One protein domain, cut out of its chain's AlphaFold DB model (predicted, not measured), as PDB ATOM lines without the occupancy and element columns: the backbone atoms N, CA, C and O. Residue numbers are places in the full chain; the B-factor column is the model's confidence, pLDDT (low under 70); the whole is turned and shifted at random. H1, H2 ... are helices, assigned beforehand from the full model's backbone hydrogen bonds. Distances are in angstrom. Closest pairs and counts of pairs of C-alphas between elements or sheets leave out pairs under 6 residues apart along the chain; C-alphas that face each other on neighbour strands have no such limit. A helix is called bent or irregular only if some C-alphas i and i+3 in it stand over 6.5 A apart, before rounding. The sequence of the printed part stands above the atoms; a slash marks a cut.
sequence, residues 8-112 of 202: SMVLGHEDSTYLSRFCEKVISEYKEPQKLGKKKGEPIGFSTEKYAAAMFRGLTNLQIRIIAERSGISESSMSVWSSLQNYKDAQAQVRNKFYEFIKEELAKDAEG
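What this domain is: This is residues 8 to 112 of the 202 residues of an uncharacterized protein of Candidatus Magnetobacterium bavaricum (UniProt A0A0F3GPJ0). H3 sits in the middle of an elongated helical body, with the long helix H6 crossing it along one side, H2 next to it on another, and H4 followed by H5 on the side away from H2. At opposite ends, residues 37 to 42 of a long loop and residues 106 to 111 stick out. The printed part has 105 residues with six named helices, H1 to H6 in order, and no named strand: all helix. It is only just compact, close to loose, with a radius of gyration of the C-alphas of 15.1 A and spans of 52 by 29 by 21 A.

Where its parts are: H1, residues 8 to 11, begins at C-alpha 8 (128.608, 200.317, 169.769) and is only just irregular, 6.6 A from first to last C-alpha. H2 is residues 18 to 29, 16.4 A; H3 is 48 to 59, 16.5 A; H4 is 64 to 70; H5 is 75 to 83. H6, residues 85 to 106, runs 31.6 A to C-alpha 106 (109.974, 212.051, 174.891).

How they stand to each other: H3 is the hub. It touches H6 residues 87 to 95 at a steep tilt of 66 degrees, closest C-alphas Gly 58 and Gln 91, 4.3 A. H2 and H3, a helical hairpin, only just touch, with 3 pairs of C-alphas within 8 A, closest Ile 27 and Ala 52, 7.0 A. H2 touches H6 at Phe 22 and Phe 98, closest C-alphas, 6.7 A. H4 touches H3, closest C-alphas Ile 67 and Ala 53, 6.2 A, and H5, Ala 68 and Glu 75, 5.3 A. H1 is close to H2 and H4 but not clearly touching, with closest C-alphas Leu 11 and Ser 20, 7.6 A, and Val 10 and Arg 70, 6.7 A. Every O i to N i+4 pair is within hydrogen-bond range in H2, H3, H4 and H6, 4 of 5 in H5; H1 is too short for one.

The domain as a whole: The C-alphas farthest apart, Lys 40 and Glu 111, are 52.3 A apart. The printed part has no cut; H2 to H3 is a long link. Among residues under 70 in pLDDT are 8 to 16 and 109 to 112.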
ATOM      1  N   SER A   8     128.656 200.324 171.236       43.41
ATOM      2  CA  SER A   8     128.608 200.317 169.769       43.41
ATOM      3  C   SER A   8     128.687 198.909 169.153       43.41
ATOM      4  O   SER A   8     128.160 198.671 168.066       43.41
ATOM      5  N   MET A   9     129.272 197.924 169.849       44.31
ATOM      6  CA  MET A   9     129.376 196.544 169.355       44.31
ATOM      7  C   MET A   9     128.133 195.682 169.597       44.31
ATOM      8  O   MET A   9     128.025 194.609 168.995       44.31
ATOM      9  N   VAL A  10     127.215 196.079 170.485       48.19
ATOM     10  CA  VAL A  10     126.154 195.162 170.937       48.19
ATOM     11  C   VAL A  10     124.928 195.172 170.022       48.19
ATOM     12  O   VAL A  10     124.208 194.173 169.973       48.19
ATOM     13  N   LEU A  11     124.702 196.244 169.257       46.09
ATOM     14  CA  LEU A  11     123.448 196.409 168.513       46.09
ATOM     15  C   LEU A  11     123.594 196.654 167.007       46.09
ATOM     16  O   LEU A  11     122.605 196.491 166.311       46.09
ATOM     17  N   GLY A  12     124.777 196.959 166.462       37.97
ATOM     18  CA  GLY A  12     124.931 197.157 165.009       37.97
ATOM     19  C   GLY A  12     124.070 198.293 164.427       37.97
ATOM     20  O   GLY A  12     123.837 198.324 163.221       37.97
ATOM     21  N   HIS A  13     123.600 199.204 165.281       41.44
ATOM     22  CA  HIS A  13     122.812 200.384 164.939       41.44
ATOM     23  C   HIS A  13     123.598 201.640 165.305       41.44
ATOM     24  O   HIS A  13     124.410 201.599 166.227       41.44
ATOM     25  N   GLU A  14     123.383 202.725 164.556       48.66
ATOM     26  CA  GLU A  14     124.028 204.021 164.789       48.66
ATOM     27  C   GLU A  14     123.900 204.444 166.262       48.66
ATOM     28  O   GLU A  14     122.852 204.232 166.876       48.66
ATOM     29  N   ASP A  15     124.942 205.083 166.809       53.72
ATOM     30  CA  ASP A  15     125.106 205.495 168.220       53.72
ATOM     31  C   ASP A  15     124.007 206.450 168.767       53.72
ATOM     32  O   ASP A  15     124.147 207.047 169.831       53.72
ATOM     33  N   SER A  16     122.891 206.634 168.057       62.72
ATOM     34  CA  SER A  16     121.858 207.626 168.358       62.72
ATOM     35  C   SER A  16     120.535 207.061 168.896       62.72
ATOM     36  O   SER A  16     119.648 207.840 169.268       62.72
ATOM     37  N   THR A  17     120.372 205.738 169.003       71.12
ATOM     38  CA  THR A  17     119.088 205.162 169.441       71.12
ATOM     39  C   THR A  17     118.835 205.309 170.948       71.12
ATOM     40  O   THR A  17     119.765 205.478 171.745       71.12
ATOM     41  N   TYR A  18     117.564 205.274 171.384       77.25
ATOM     42  CA  TYR A  18     117.239 205.313 172.822       77.25
ATOM     43  C   TYR A  18     117.773 204.092 173.562       77.25
ATOM     44  O   TYR A  18     118.240 204.228 174.692       77.25
ATOM     45  N   LEU A  19     117.730 202.912 172.936       80.88
ATOM     46  CA  LEU A  19     118.233 201.692 173.550       80.88
ATOM     47  C   LEU A  19     119.741 201.778 173.789       80.88
ATOM     48  O   LEU A  19     120.180 201.470 174.896       80.88
ATOM     49  N   SER A  20     120.512 202.230 172.791       78.44
ATOM     50  CA  SER A  20     121.964 202.392 172.931       78.44
ATOM     51  C   SER A  20     122.305 203.392 174.039       78.44
ATOM     52  O   SER A  20     122.971 203.033 175.010       78.44
ATOM     53  N   ARG A  21     121.730 204.605 173.985       82.06
ATOM     54  CA  ARG A  21     121.952 205.654 174.998       82.06
ATOM     55  C   ARG A  21     121.572 205.204 176.408       82.06
ATOM     56  O   ARG A  21     122.280 205.501 177.371       82.06
ATOM     57  N   PHE A  22     120.471 204.466 176.544       87.56
ATOM     58  CA  PHE A  22     120.071 203.899 177.828       87.56
ATOM     59  C   PHE A  22     121.076 202.863 178.334       87.56
ATOM     60  O   PHE A  22     121.462 202.905 179.503       87.56
ATOM     61  N   CYS A  23     121.501 201.937 177.470       85.81
ATOM     62  CA  CYS A  23     122.452 200.891 177.830       85.81
ATOM     63  C   CYS A  23     123.794 201.491 178.262       85.81
ATOM     64  O   CYS A  23     124.324 201.094 179.299       85.81
ATOM     65  N   GLU A  24     124.299 202.489 177.536       84.88
ATOM     66  CA  GLU A  24     125.520 203.226 177.885       84.88
ATOM     67  C   GLU A  24     125.410 203.890 179.250       84.88
ATOM     68  O   GLU A  24     126.253 203.665 180.125       84.88
ATOM     69  N   LYS A  25     124.336 204.660 179.459       87.94
ATOM     70  CA  LYS A  25     124.082 205.349 180.722       87.94
ATOM     71  C   LYS A  25     124.047 204.354 181.882       87.94
ATOM     72  O   LYS A  25     124.826 204.472 182.824       87.94
ATOM     73  N   VAL A  26     123.204 203.329 181.788       88.88
ATOM     74  CA  VAL A  26     122.965 202.390 182.890       88.88
ATOM     75  C   VAL A  26     124.164 201.489 183.177       88.88
ATOM     76  O   VAL A  26     124.433 201.217 184.348       88.88
ATOM     77  N   ILE A  27     124.910 201.048 182.159       85.50
ATOM     78  CA  ILE A  27     126.153 200.290 182.371       85.50
ATOM     79  C   ILE A  27     127.211 201.181 183.028       85.50
ATOM     80  O   ILE A  27     127.859 200.740 183.975       85.50
ATOM     81  N   SER A  28     127.382 202.426 182.566       84.56
ATOM     82  CA  SER A  28     128.401 203.336 183.112       84.56
ATOM     83  C   SER A  28     128.147 203.722 184.575       84.56
ATOM     84  O   SER A  28     129.091 203.908 185.343       84.56
ATOM     85  N   GLU A  29     126.875 203.792 184.977       89.00
ATOM     86  CA  GLU A  29     126.450 204.093 186.345       89.00
ATOM     87  C   GLU A  29     126.436 202.852 187.259       89.00
ATOM     88  O   GLU A  29     126.339 202.984 188.486       89.00
ATOM     89  N   TYR A  30     126.527 201.639 186.699       89.44
ATOM     90  CA  TYR A  30     126.456 200.407 187.477       89.44
ATOM     91  C   TYR A  30     127.691 200.226 188.364       89.44
ATOM     92  O   TYR A  30     128.831 200.198 187.901       89.44
ATOM     93  N   LYS A  31     127.456 200.039 189.666       88.69
ATOM     94  CA  LYS A  31     128.500 199.722 190.645       88.69
ATOM     95  C   LYS A  31     128.338 198.291 191.126       88.69
ATOM     96  O   LYS A  31     127.366 197.968 191.808       88.69
ATOM     97  N   GLU A  32     129.315 197.456 190.791       88.25
ATOM     98  CA  GLU A  32     129.318 196.052 191.182       88.25
ATOM     99  C   GLU A  32     129.392 195.902 192.716       88.25
ATOM    100  O   GLU A  32     130.319 196.421 193.355       88.25
ATOM    101  N   PRO A  33     128.423 195.207 193.340       86.31
ATOM    102  CA  PRO A  33     128.389 195.019 194.780       86.31
ATOM    103  C   PRO A  33     129.549 194.145 195.253       86.31
ATOM    104  O   PRO A  33     129.700 192.992 194.857       86.31
ATOM    105  N   GLN A  34     130.338 194.691 196.175       84.00
ATOM    106  CA  GLN A  34     131.486 194.006 196.759       84.00
ATOM    107  C   GLN A  34     131.055 192.934 197.772       84.00
ATOM    108  O   GLN A  34     130.042 193.056 198.460       84.00
ATOM    109  N   LYS A  35     131.865 191.878 197.897       73.38
ATOM    110  CA  LYS A  35     131.629 190.752 198.822       73.38
ATOM    111  C   LYS A  35     131.901 191.090 200.298       73.38
ATOM    112  O   LYS A  35     131.568 190.294 201.175       73.38
ATOM    113  N   LEU A  36     132.533 192.230 200.582       68.62
ATOM    114  CA  LEU A  36     133.053 192.567 201.910       68.62
ATOM    115  C   LEU A  36     131.961 192.485 202.991       68.62
ATOM    116  O   LEU A  36     130.955 193.184 202.927       68.62
ATOM    117  N   GLY A  37     132.175 191.611 203.979       68.69
ATOM    118  CA  GLY A  37     131.318 191.466 205.160       68.69
ATOM    119  C   GLY A  37     130.095 190.552 205.018       68.69
ATOM    120  O   GLY A  37     129.420 190.321 206.019       68.69
ATOM    121  N   LYS A  38     129.806 189.989 203.835       72.31
ATOM    122  CA  LYS A  38     128.672 189.062 203.664       72.31
ATOM    123  C   LYS A  38     128.970 187.671 204.222       72.31
ATOM    124  O   LYS A  38     130.051 187.116 203.996       72.31
ATOM    125  N   LYS A  39     127.996 187.079 204.919       74.25
ATOM    126  CA  LYS A  39     128.119 185.714 205.459       74.25
ATOM    127  C   LYS A  39     128.223 184.694 204.323       74.25
ATOM    128  O   LYS A  39     127.710 184.892 203.221       74.25
ATOM    129  N   LYS A  40     128.874 183.558 204.593       70.38
ATOM    130  CA  LYS A  40     128.942 182.435 203.646       70.38
ATOM    131  C   LYS A  40     127.516 181.989 203.295       70.38
ATOM    132  O   LYS A  40     126.778 181.569 204.178       70.38
ATOM    133  N   GLY A  41     127.149 182.086 202.017       67.50
ATOM    134  CA  GLY A  41     125.817 181.729 201.514       67.50
ATOM    135  C   GLY A  41     124.887 182.915 201.248       67.50
ATOM    136  O   GLY A  41     123.857 182.724 200.610       67.50
ATOM    137  N   GLU A  42     125.245 184.139 201.653       65.81
ATOM    138  CA  GLU A  42     124.464 185.316 201.271       65.81
ATOM    139  C   GLU A  42     124.670 185.648 199.787       65.81
ATOM    140  O   GLU A  42     125.811 185.657 199.306       65.81
ATOM    141  N   PRO A  43     123.591 185.955 199.044       69.81
ATOM    142  CA  PRO A  43     123.709 186.324 197.648       69.81
ATOM    143  C   PRO A  43     124.518 187.619 197.532       69.81
ATOM    144  O   PRO A  43     124.135 188.690 198.016       69.81
ATOM    145  N   ILE A  44     125.667 187.516 196.873       75.88
ATOM    146  CA  ILE A  44     126.355 188.668 196.295       75.88
ATOM    147  C   ILE A  44     125.463 189.142 195.143       75.88
ATOM    148  O   ILE A  44     124.780 188.330 194.513       75.88
ATOM    149  N   GLY A  45     125.381 190.457 194.927       83.06
ATOM    150  CA  GLY A  45     124.596 190.978 193.811       83.06
ATOM    151  C   GLY A  45     125.204 190.574 192.464       83.06
ATOM    152  O   GLY A  45     125.993 189.634 192.369       83.06
ATOM    153  N   PHE A  46     124.794 191.229 191.386       89.62
ATOM    154  CA  PHE A  46     125.239 190.805 190.060       89.62
ATOM    155  C   PHE A  46     126.657 191.287 189.782       89.62
ATOM    156  O   PHE A  46     127.030 192.369 190.218       89.62
ATOM    157  N   SER A  47     127.436 190.478 189.065       90.00
ATOM    158  CA  SER A  47     128.626 191.012 188.411       90.00
ATOM    159  C   SER A  47     128.202 191.954 187.291       90.00
ATOM    160  O   SER A  47     127.052 191.907 186.832       90.00
ATOM    161  N   THR A  48     129.125 192.784 186.826       89.00
ATOM    162  CA  THR A  48     128.881 193.693 185.700       89.00
ATOM    163  C   THR A  48     128.379 192.946 184.455       89.00
ATOM    164  O   THR A  48     127.387 193.349 183.849       89.00
ATOM    165  N   GLU A  49     128.966 191.795 184.124       89.94
ATOM    166  CA  GLU A  49     128.564 190.968 182.978       89.94
ATOM    167  C   GLU A  49     127.169 190.373 183.180       89.94
ATOM    168  O   GLU A  49     126.332 190.390 182.277       89.94
ATOM    169  N   LYS A  50     126.876 189.879 184.391       90.88
ATOM    170  CA  LYS A  50     125.553 189.335 184.722       90.88
ATOM    171  C   LYS A  50     124.476 190.415 184.676       90.88
ATOM    172  O   LYS A  50     123.348 190.137 184.266       90.88
ATOM    173  N   TYR A  51     124.808 191.633 185.092       91.75
ATOM    174  CA  TYR A  51     123.910 192.773 185.009       91.75
ATOM    175  C   TYR A  51     123.657 193.193 183.557       91.75
ATOM    176  O   TYR A  51     122.497 193.321 183.164       91.75
ATOM    177  N   ALA A  52     124.706 193.306 182.737       90.19
ATOM    178  CA  ALA A  52     124.583 193.593 181.308       90.19
ATOM    179  C   ALA A  52     123.731 192.532 180.591       90.19
ATOM    180  O   ALA A  52     122.804 192.863 179.852       90.19
ATOM    181  N   ALA A  53     123.951 191.251 180.886       91.62
ATOM    182  CA  ALA A  53     123.152 190.172 180.323       91.62
ATOM    183  C   ALA A  53     121.677 190.227 180.764       91.62
ATOM    184  O   ALA A  53     120.777 190.005 179.946       91.62
ATOM    185  N   ALA A  54     121.408 190.570 182.033       92.81
ATOM    186  CA  ALA A  54     120.049 190.807 182.519       92.81
ATOM    187  C   ALA A  54     119.397 191.977 181.777       92.81
ATOM    188  O   ALA A  54     118.221 191.900 181.425       92.81
ATOM    189  N   MET A  55     120.161 193.032 181.493       91.81
ATOM    190  CA  MET A  55     119.684 194.192 180.756       91.81
ATOM    191  C   MET A  55     119.314 193.832 179.315       91.81
ATOM    192  O   MET A  55     118.158 194.004 178.925       91.81
ATOM    193  N   PHE A  56     120.231 193.232 178.551       89.94
ATOM    194  CA  PHE A  56     119.953 192.829 177.169       89.94
ATOM    195  C   PHE A  56     118.795 191.840 177.087       89.94
ATOM    196  O   PHE A  56     117.921 191.988 176.233       89.94
ATOM    197  N   ARG A  57     118.717 190.874 178.008       90.25
ATOM    198  CA  ARG A  57     117.601 189.922 178.048       90.25
ATOM    199  C   ARG A  57     116.278 190.580 178.442       90.25
ATOM    200  O   ARG A  57     115.222 190.175 177.964       90.25
ATOM    201  N   GLY A  58     116.335 191.567 179.329       89.88
ATOM    202  CA  GLY A  58     115.178 192.293 179.837       89.88
ATOM    203  C   GLY A  58     114.576 193.264 178.830       89.88
ATOM    204  O   GLY A  58     113.367 193.482 178.894       89.88
ATOM    205  N   LEU A  59     115.379 193.786 177.900       87.44
ATOM    206  CA  LEU A  59     114.975 194.806 176.928       87.44
ATOM    207  C   LEU A  59     114.783 194.262 175.513       87.44
ATOM    208  O   LEU A  59     113.853 194.679 174.827       87.44
ATOM    209  N   THR A  60     115.617 193.314 175.079       84.88
ATOM    210  CA  THR A  60     115.680 192.888 173.673       84.88
ATOM    211  C   THR A  60     115.066 191.512 173.428       84.88
ATOM    212  O   THR A  60     114.879 190.716 174.352       84.88
ATOM    213  N   ASN A  61     114.783 191.205 172.163       78.69
ATOM    214  CA  ASN A  61     114.396 189.877 171.682       78.69
ATOM    215  C   ASN A  61     115.588 189.026 171.199       78.69
ATOM    216  O   ASN A  61     115.382 188.000 170.547       78.69
ATOM    217  N   LEU A  62     116.823 189.432 171.512       82.12
ATOM    218  CA  LEU A  62     118.021 188.709 171.100       82.12
ATOM    219  C   LEU A  62     118.030 187.274 171.644       82.12
ATOM    220  O   LEU A  62     117.578 186.980 172.761       82.12
ATOM    221  N   GLN A  63     118.576 186.362 170.840       83.88
ATOM    222  CA  GLN A  63     118.754 184.967 171.232       83.88
ATOM    223  C   GLN A  63     119.733 184.864 172.410       83.88
ATOM    224  O   GLN A  63     120.701 185.621 172.488       83.88
ATOM    225  N   ILE A  64     119.507 183.901 173.315       86.75
ATOM    226  CA  ILE A  64     120.344 183.705 174.517       86.75
ATOM    227  C   ILE A  64     121.815 183.555 174.136       86.75
ATOM    228  O   ILE A  64     122.662 184.194 174.753       86.75
ATOM    229  N   ARG A  65     122.097 182.769 173.092       86.31
ATOM    230  CA  ARG A  65     123.444 182.553 172.565       86.31
ATOM    231  C   ARG A  65     124.154 183.861 172.206       86.31
ATOM    232  O   ARG A  65     125.296 184.046 172.602       86.31
ATOM    233  N   ILE A  66     123.461 184.783 171.532       85.81
ATOM    234  CA  ILE A  66     124.019 186.087 171.138       85.81
ATOM    235  C   ILE A  66     124.339 186.923 172.380       85.81
ATOM    236  O   ILE A  66     125.415 187.502 172.478       85.81
ATOM    237  N   ILE A  67     123.425 186.962 173.353       87.50
ATOM    238  CA  ILE A  67     123.635 187.715 174.599       87.50
ATOM    239  C   ILE A  67     124.818 187.135 175.383       87.50
ATOM    240  O   ILE A  67     125.639 187.892 175.893       87.50
ATOM    241  N   ALA A  68     124.909 185.806 175.465       87.38
ATOM    242  CA  ALA A  68     125.987 185.094 176.142       87.38
ATOM    243  C   ALA A  68     127.350 185.431 175.512       87.38
ATOM    244  O   ALA A  68     128.249 185.906 176.204       87.38
ATOM    245  N   GLU A  69     127.453 185.295 174.188       84.88
ATOM    246  CA  GLU A  69     128.651 185.620 173.409       84.88
ATOM    247  C   GLU A  69     129.079 187.081 173.598       84.88
ATOM    248  O   GLU A  69     130.228 187.351 173.941       84.88
ATOM    249  N   ARG A  70     128.143 188.029 173.460       82.44
ATOM    250  CA  ARG A  70     128.432 189.468 173.574       82.44
ATOM    251  C   ARG A  70     128.753 189.926 174.993       82.44
ATOM    252  O   ARG A  70     129.469 190.906 175.157       82.44
ATOM    253  N   SER A  71     128.247 189.227 176.004       81.06
ATOM    254  CA  SER A  71     128.506 189.559 177.411       81.06
ATOM    255  C   SER A  71     129.716 188.812 177.984       81.06
ATOM    256  O   SER A  71     130.004 188.962 179.167       81.06
ATOM    257  N   GLY A  72     130.404 187.979 177.190       84.56
ATOM    258  CA  GLY A  72     131.534 187.171 177.659       84.56
ATOM    259  C   GLY A  72     131.141 186.076 178.660       84.56
ATOM    260  O   GLY A  72     131.950 185.677 179.495       84.56
ATOM    261  N   ILE A  73     129.895 185.598 178.608       88.31
ATOM    262  CA  ILE A  73     129.335 184.621 179.550       88.31
ATOM    263  C   ILE A  73     129.013 183.324 178.805       88.31
ATOM    264  O   ILE A  73     128.558 183.334 177.668       88.31
ATOM    265  N   SER A  74     129.201 182.176 179.459       92.94
ATOM    266  CA  SER A  74     128.784 180.893 178.882       92.94
ATOM    267  C   SER A  74     127.260 180.787 178.742       92.94
ATOM    268  O   SER A  74     126.497 181.173 179.633       92.94
ATOM    269  N   GLU A  75     126.798 180.187 177.645       92.44
ATOM    270  CA  GLU A  75     125.368 179.965 177.396       92.44
ATOM    271  C   GLU A  75     124.703 179.136 178.511       92.44
ATOM    272  O   GLU A  75     123.580 179.422 178.929       92.44
ATOM    273  N   SER A  76     125.429 178.164 179.073       93.00
ATOM    274  CA  SER A  76     124.974 177.370 180.218       93.00
ATOM    275  C   SER A  76     124.705 178.230 181.456       93.00
ATOM    276  O   SER A  76     123.659 178.081 182.089       93.00
ATOM    277  N   SER A  77     125.588 179.183 181.774       91.44
ATOM    278  CA  SER A  77     125.384 180.111 182.896       91.44
ATOM    279  C   SER A  77     124.160 180.996 182.674       91.44
ATOM    280  O   SER A  77     123.349 181.168 183.585       91.44
ATOM    281  N   MET A  78     123.974 181.491 181.448       91.25
ATOM    282  CA  MET A  78     122.795 182.273 181.067       91.25
ATOM    283  C   MET A  78     121.488 181.489 181.213       91.25
ATOM    284  O   MET A  78     120.486 182.034 181.690       91.25
ATOM    285  N   SER A  79     121.493 180.210 180.833       90.12
ATOM    286  CA  SER A  79     120.344 179.316 180.999       90.12
ATOM    287  C   SER A  79     119.989 179.138 182.477       90.12
ATOM    288  O   SER A  79     118.844 179.363 182.875       90.12
ATOM    289  N   VAL A  80     120.993 178.867 183.321       92.31
ATOM    290  CA  VAL A  80     120.804 178.748 184.774       92.31
ATOM    291  C   VAL A  80     120.242 180.046 185.350       92.31
ATOM    292  O   VAL A  80     119.226 180.023 186.044       92.31
ATOM    293  N   TRP A  81     120.839 181.197 185.032       92.62
ATOM    294  CA  TRP A  81     120.392 182.488 185.564       92.62
ATOM    295  C   TRP A  81     118.975 182.849 185.142       92.62
ATOM    296  O   TRP A  81     118.237 183.407 185.948       92.62
ATOM    297  N   SER A  82     118.561 182.477 183.931       89.25
ATOM    298  CA  SER A  82     117.204 182.727 183.432       89.25
ATOM    299  C   SER A  82     116.116 182.045 184.268       89.25
ATOM    300  O   SER A  82     114.967 182.491 184.260       89.25
ATOM    301  N   SER A  83     116.461 180.998 185.022       91.31
ATOM    302  CA  SER A  83     115.532 180.350 185.954       91.31
ATOM    303  C   SER A  83     115.432 181.063 187.310       91.31
ATOM    304  O   SER A  83     114.398 180.960 187.972       91.31
ATOM    305  N   LEU A  84     116.448 181.844 187.698       92.75
ATOM    306  CA  LEU A  84     116.534 182.494 189.007       92.75
ATOM    307  C   LEU A  84     115.581 183.691 189.119       92.75
ATOM    308  O   LEU A  84     115.537 184.557 188.243       92.75
ATOM    309  N   GLN A  85     114.859 183.785 190.240       93.69
ATOM    310  CA  GLN A  85     113.893 184.866 190.462       93.69
ATOM    311  C   GLN A  85     114.563 186.242 190.517       93.69
ATOM    312  O   GLN A  85     114.146 187.150 189.807       93.69
ATOM    313  N   ASN A  86     115.677 186.371 191.241       92.50
ATOM    314  CA  ASN A  86     116.419 187.631 191.325       92.50
ATOM    315  C   ASN A  86     116.899 188.149 189.953       92.50
ATOM    316  O   ASN A  86     117.026 189.354 189.754       92.50
ATOM    317  N   TYR A  87     117.153 187.257 188.992       93.88
ATOM    318  CA  TYR A  87     117.512 187.620 187.621       93.88
ATOM    319  C   TYR A  87     116.309 188.139 186.837       93.88
ATOM    320  O   TYR A  87     116.418 189.150 186.143       93.88
ATOM    321  N   LYS A  88     115.141 187.513 187.001       93.62
ATOM    322  CA  LYS A  88     113.873 188.002 186.435       93.62
ATOM    323  C   LYS A  88     113.473 189.357 187.027       93.62
ATOM    324  O   LYS A  88     113.008 190.226 186.289       93.62
ATOM    325  N   ASP A  89     113.703 189.555 188.322       94.00
ATOM    326  CA  ASP A  89     113.430 190.820 189.007       94.00
ATOM    327  C   ASP A  89     114.345 191.930 188.482       94.00
ATOM    328  O   ASP A  89     113.874 193.016 188.153       94.00
ATOM    329  N   ALA A  90     115.639 191.644 188.294       92.88
ATOM    330  CA  ALA A  90     116.570 192.587 187.680       92.88
ATOM    331  C   ALA A  90     116.154 192.964 186.247       92.88
ATOM    332  O   ALA A  90     116.165 194.141 185.896       92.88
ATOM    333  N   GLN A  91     115.711 191.997 185.433       93.94
ATOM    334  CA  GLN A  91     115.157 192.277 184.102       93.94
ATOM    335  C   GLN A  91     113.932 193.200 184.171       93.94
ATOM    336  O   GLN A  91     113.763 194.063 183.313       93.94
ATOM    337  N   ALA A  92     113.058 193.020 185.167       91.44
ATOM    338  CA  ALA A  92     111.893 193.881 185.368       91.44
ATOM    339  C   ALA A  92     112.286 195.298 185.792       91.44
ATOM    340  O   ALA A  92     111.783 196.263 185.222       91.44
ATOM    341  N   GLN A  93     113.233 195.429 186.720       92.12
ATOM    342  CA  GLN A  93     113.757 196.726 187.140       92.12
ATOM    343  C   GLN A  93     114.391 197.483 185.973       92.12
ATOM    344  O   GLN A  93     114.148 198.675 185.817       92.12
ATOM    345  N   VAL A  94     115.166 196.798 185.128       91.81
ATOM    346  CA  VAL A  94     115.748 197.403 183.925       91.81
ATOM    347  C   VAL A  94     114.658 197.884 182.965       91.81
ATOM    348  O   VAL A  94     114.761 199.006 182.480       91.81
ATOM    349  N   ARG A  95     113.608 197.088 182.713       89.44
ATOM    350  CA  ARG A  95     112.479 197.525 181.869       89.44
ATOM    351  C   ARG A  95     111.831 198.798 182.402       89.44
ATOM    352  O   ARG A  95     111.610 199.720 181.631       89.44
ATOM    353  N   ASN A  96     111.586 198.867 183.709       89.44
ATOM    354  CA  ASN A  96     110.994 200.054 184.329       89.44
ATOM    355  C   ASN A  96     111.920 201.271 184.220       89.44
ATOM    356  O   ASN A  96     111.467 202.361 183.897       89.44
ATOM    357  N   LYS A  97     113.231 201.092 184.425       90.69
ATOM    358  CA  LYS A  97     114.208 202.171 184.218       90.69
ATOM    359  C   LYS A  97     114.224 202.655 182.770       90.69
ATOM    360  O   LYS A  97     114.314 203.854 182.539       90.69
ATOM    361  N   PHE A  98     114.144 201.738 181.809       89.12
ATOM    362  CA  PHE A  98     114.120 202.095 180.393       89.12
ATOM    363  C   PHE A  98     112.827 202.810 180.005       89.12
ATOM    364  O   PHE A  98     112.861 203.774 179.252       89.12
ATOM    365  N   TYR A  99     111.701 202.380 180.571       83.31
ATOM    366  CA  TYR A  99     110.413 203.045 180.423       83.31
ATOM    367  C   TYR A  99     110.464 204.502 180.901       83.31
ATOM    368  O   TYR A  99     110.127 205.407 180.141       83.31
ATOM    369  N   GLU A 100     110.953 204.748 182.122       86.62
ATOM    370  CA  GLU A 100     111.095 206.117 182.638       86.62
ATOM    371  C   GLU A 100     112.096 206.933 181.810       86.62
ATOM    372  O   GLU A 100     111.837 208.093 181.509       86.62
ATOM    373  N   PHE A 101     113.191 206.317 181.352       86.62
ATOM    374  CA  PHE A 101     114.145 206.976 180.459       86.62
ATOM    375  C   PHE A 101     113.494 207.438 179.150       86.62
ATOM    376  O   PHE A 101     113.658 208.592 178.765       86.62
ATOM    377  N   ILE A 102     112.723 206.572 178.483       78.94
ATOM    378  CA  ILE A 102     111.983 206.955 177.273       78.94
ATOM    379  C   ILE A 102     111.010 208.087 177.604       78.94
ATOM    380  O   ILE A 102     110.927 209.052 176.856       78.94
ATOM    381  N   LYS A 103     110.302 208.012 178.732       76.94
ATOM    382  CA  LYS A 103     109.316 209.024 179.130       76.94
ATOM    383  C   LYS A 103     109.950 210.401 179.301       76.94
ATOM    384  O   LYS A 103     109.408 211.391 178.817       76.94
ATOM    385  N   GLU A 104     111.098 210.454 179.969       82.00
ATOM    386  CA  GLU A 104     111.884 211.674 180.139       82.00
ATOM    387  C   GLU A 104     112.412 212.203 178.806       82.00
ATOM    388  O   GLU A 104     112.391 213.408 178.579       82.00
ATOM    389  N   GLU A 105     112.888 211.327 177.922       77.12
ATOM    390  CA  GLU A 105     113.409 211.732 176.615       77.12
ATOM    391  C   GLU A 105     112.308 212.237 175.674       77.12
ATOM    392  O   GLU A 105     112.511 213.236 174.991       77.12
ATOM    393  N   LEU A 106     111.132 211.606 175.673       70.94
ATOM    394  CA  LEU A 106     109.974 212.051 174.891       70.94
ATOM    395  C   LEU A 106     109.412 213.388 175.390       70.94
ATOM    396  O   LEU A 106     108.867 214.158 174.607       70.94
ATOM    397  N   ALA A 107     109.555 213.688 176.684       69.38
ATOM    398  CA  ALA A 107     109.146 214.974 177.243       69.38
ATOM    399  C   ALA A 107     110.072 216.138 176.837       69.38
ATOM    400  O   ALA A 107     109.687 217.296 176.994       69.38
ATOM    401  N   LYS A 108     111.289 215.850 176.351       71.31
ATOM    402  CA  LYS A 108     112.275 216.873 175.968       71.31
ATOM    403  C   LYS A 108     112.102 217.369 174.536       71.31
ATOM    404  O   LYS A 108     112.476 218.507 174.276       71.31
ATOM    405  N   ASP A 109     111.570 216.546 173.630       60.09
ATOM    406  CA  ASP A 109     111.398 216.911 172.221       60.09
ATOM    407  C   ASP A 109     110.327 216.047 171.527       60.09
ATOM    408  O   ASP A 109     110.383 214.815 171.579       60.09
ATOM    409  N   ALA A 110     109.367 216.684 170.849       52.31
ATOM    410  CA  ALA A 110     108.309 216.000 170.101       52.31
ATOM    411  C   ALA A 110     108.849 215.303 168.834       52.31
ATOM    412  O   ALA A 110     108.307 214.275 168.424       52.31
ATOM    413  N   GLU A 111     109.960 215.785 168.258       50.09
ATOM    414  CA  GLU A 111     110.637 215.142 167.118       50.09
ATOM    415  C   GLU A 111     111.444 213.890 167.530       50.09
ATOM    416  O   GLU A 111     111.728 213.015 166.706       50.09
ATOM    417  N   GLY A 112     111.752 213.729 168.824       50.25
ATOM    418  CA  GLY A 112     112.478 212.569 169.362       50.25
ATOM    419  C   GLY A 112     111.720 211.239 169.240       50.25
ATOM    420  O   GLY A 112     112.337 210.171 169.160       50.25
TER     421      GLY A 112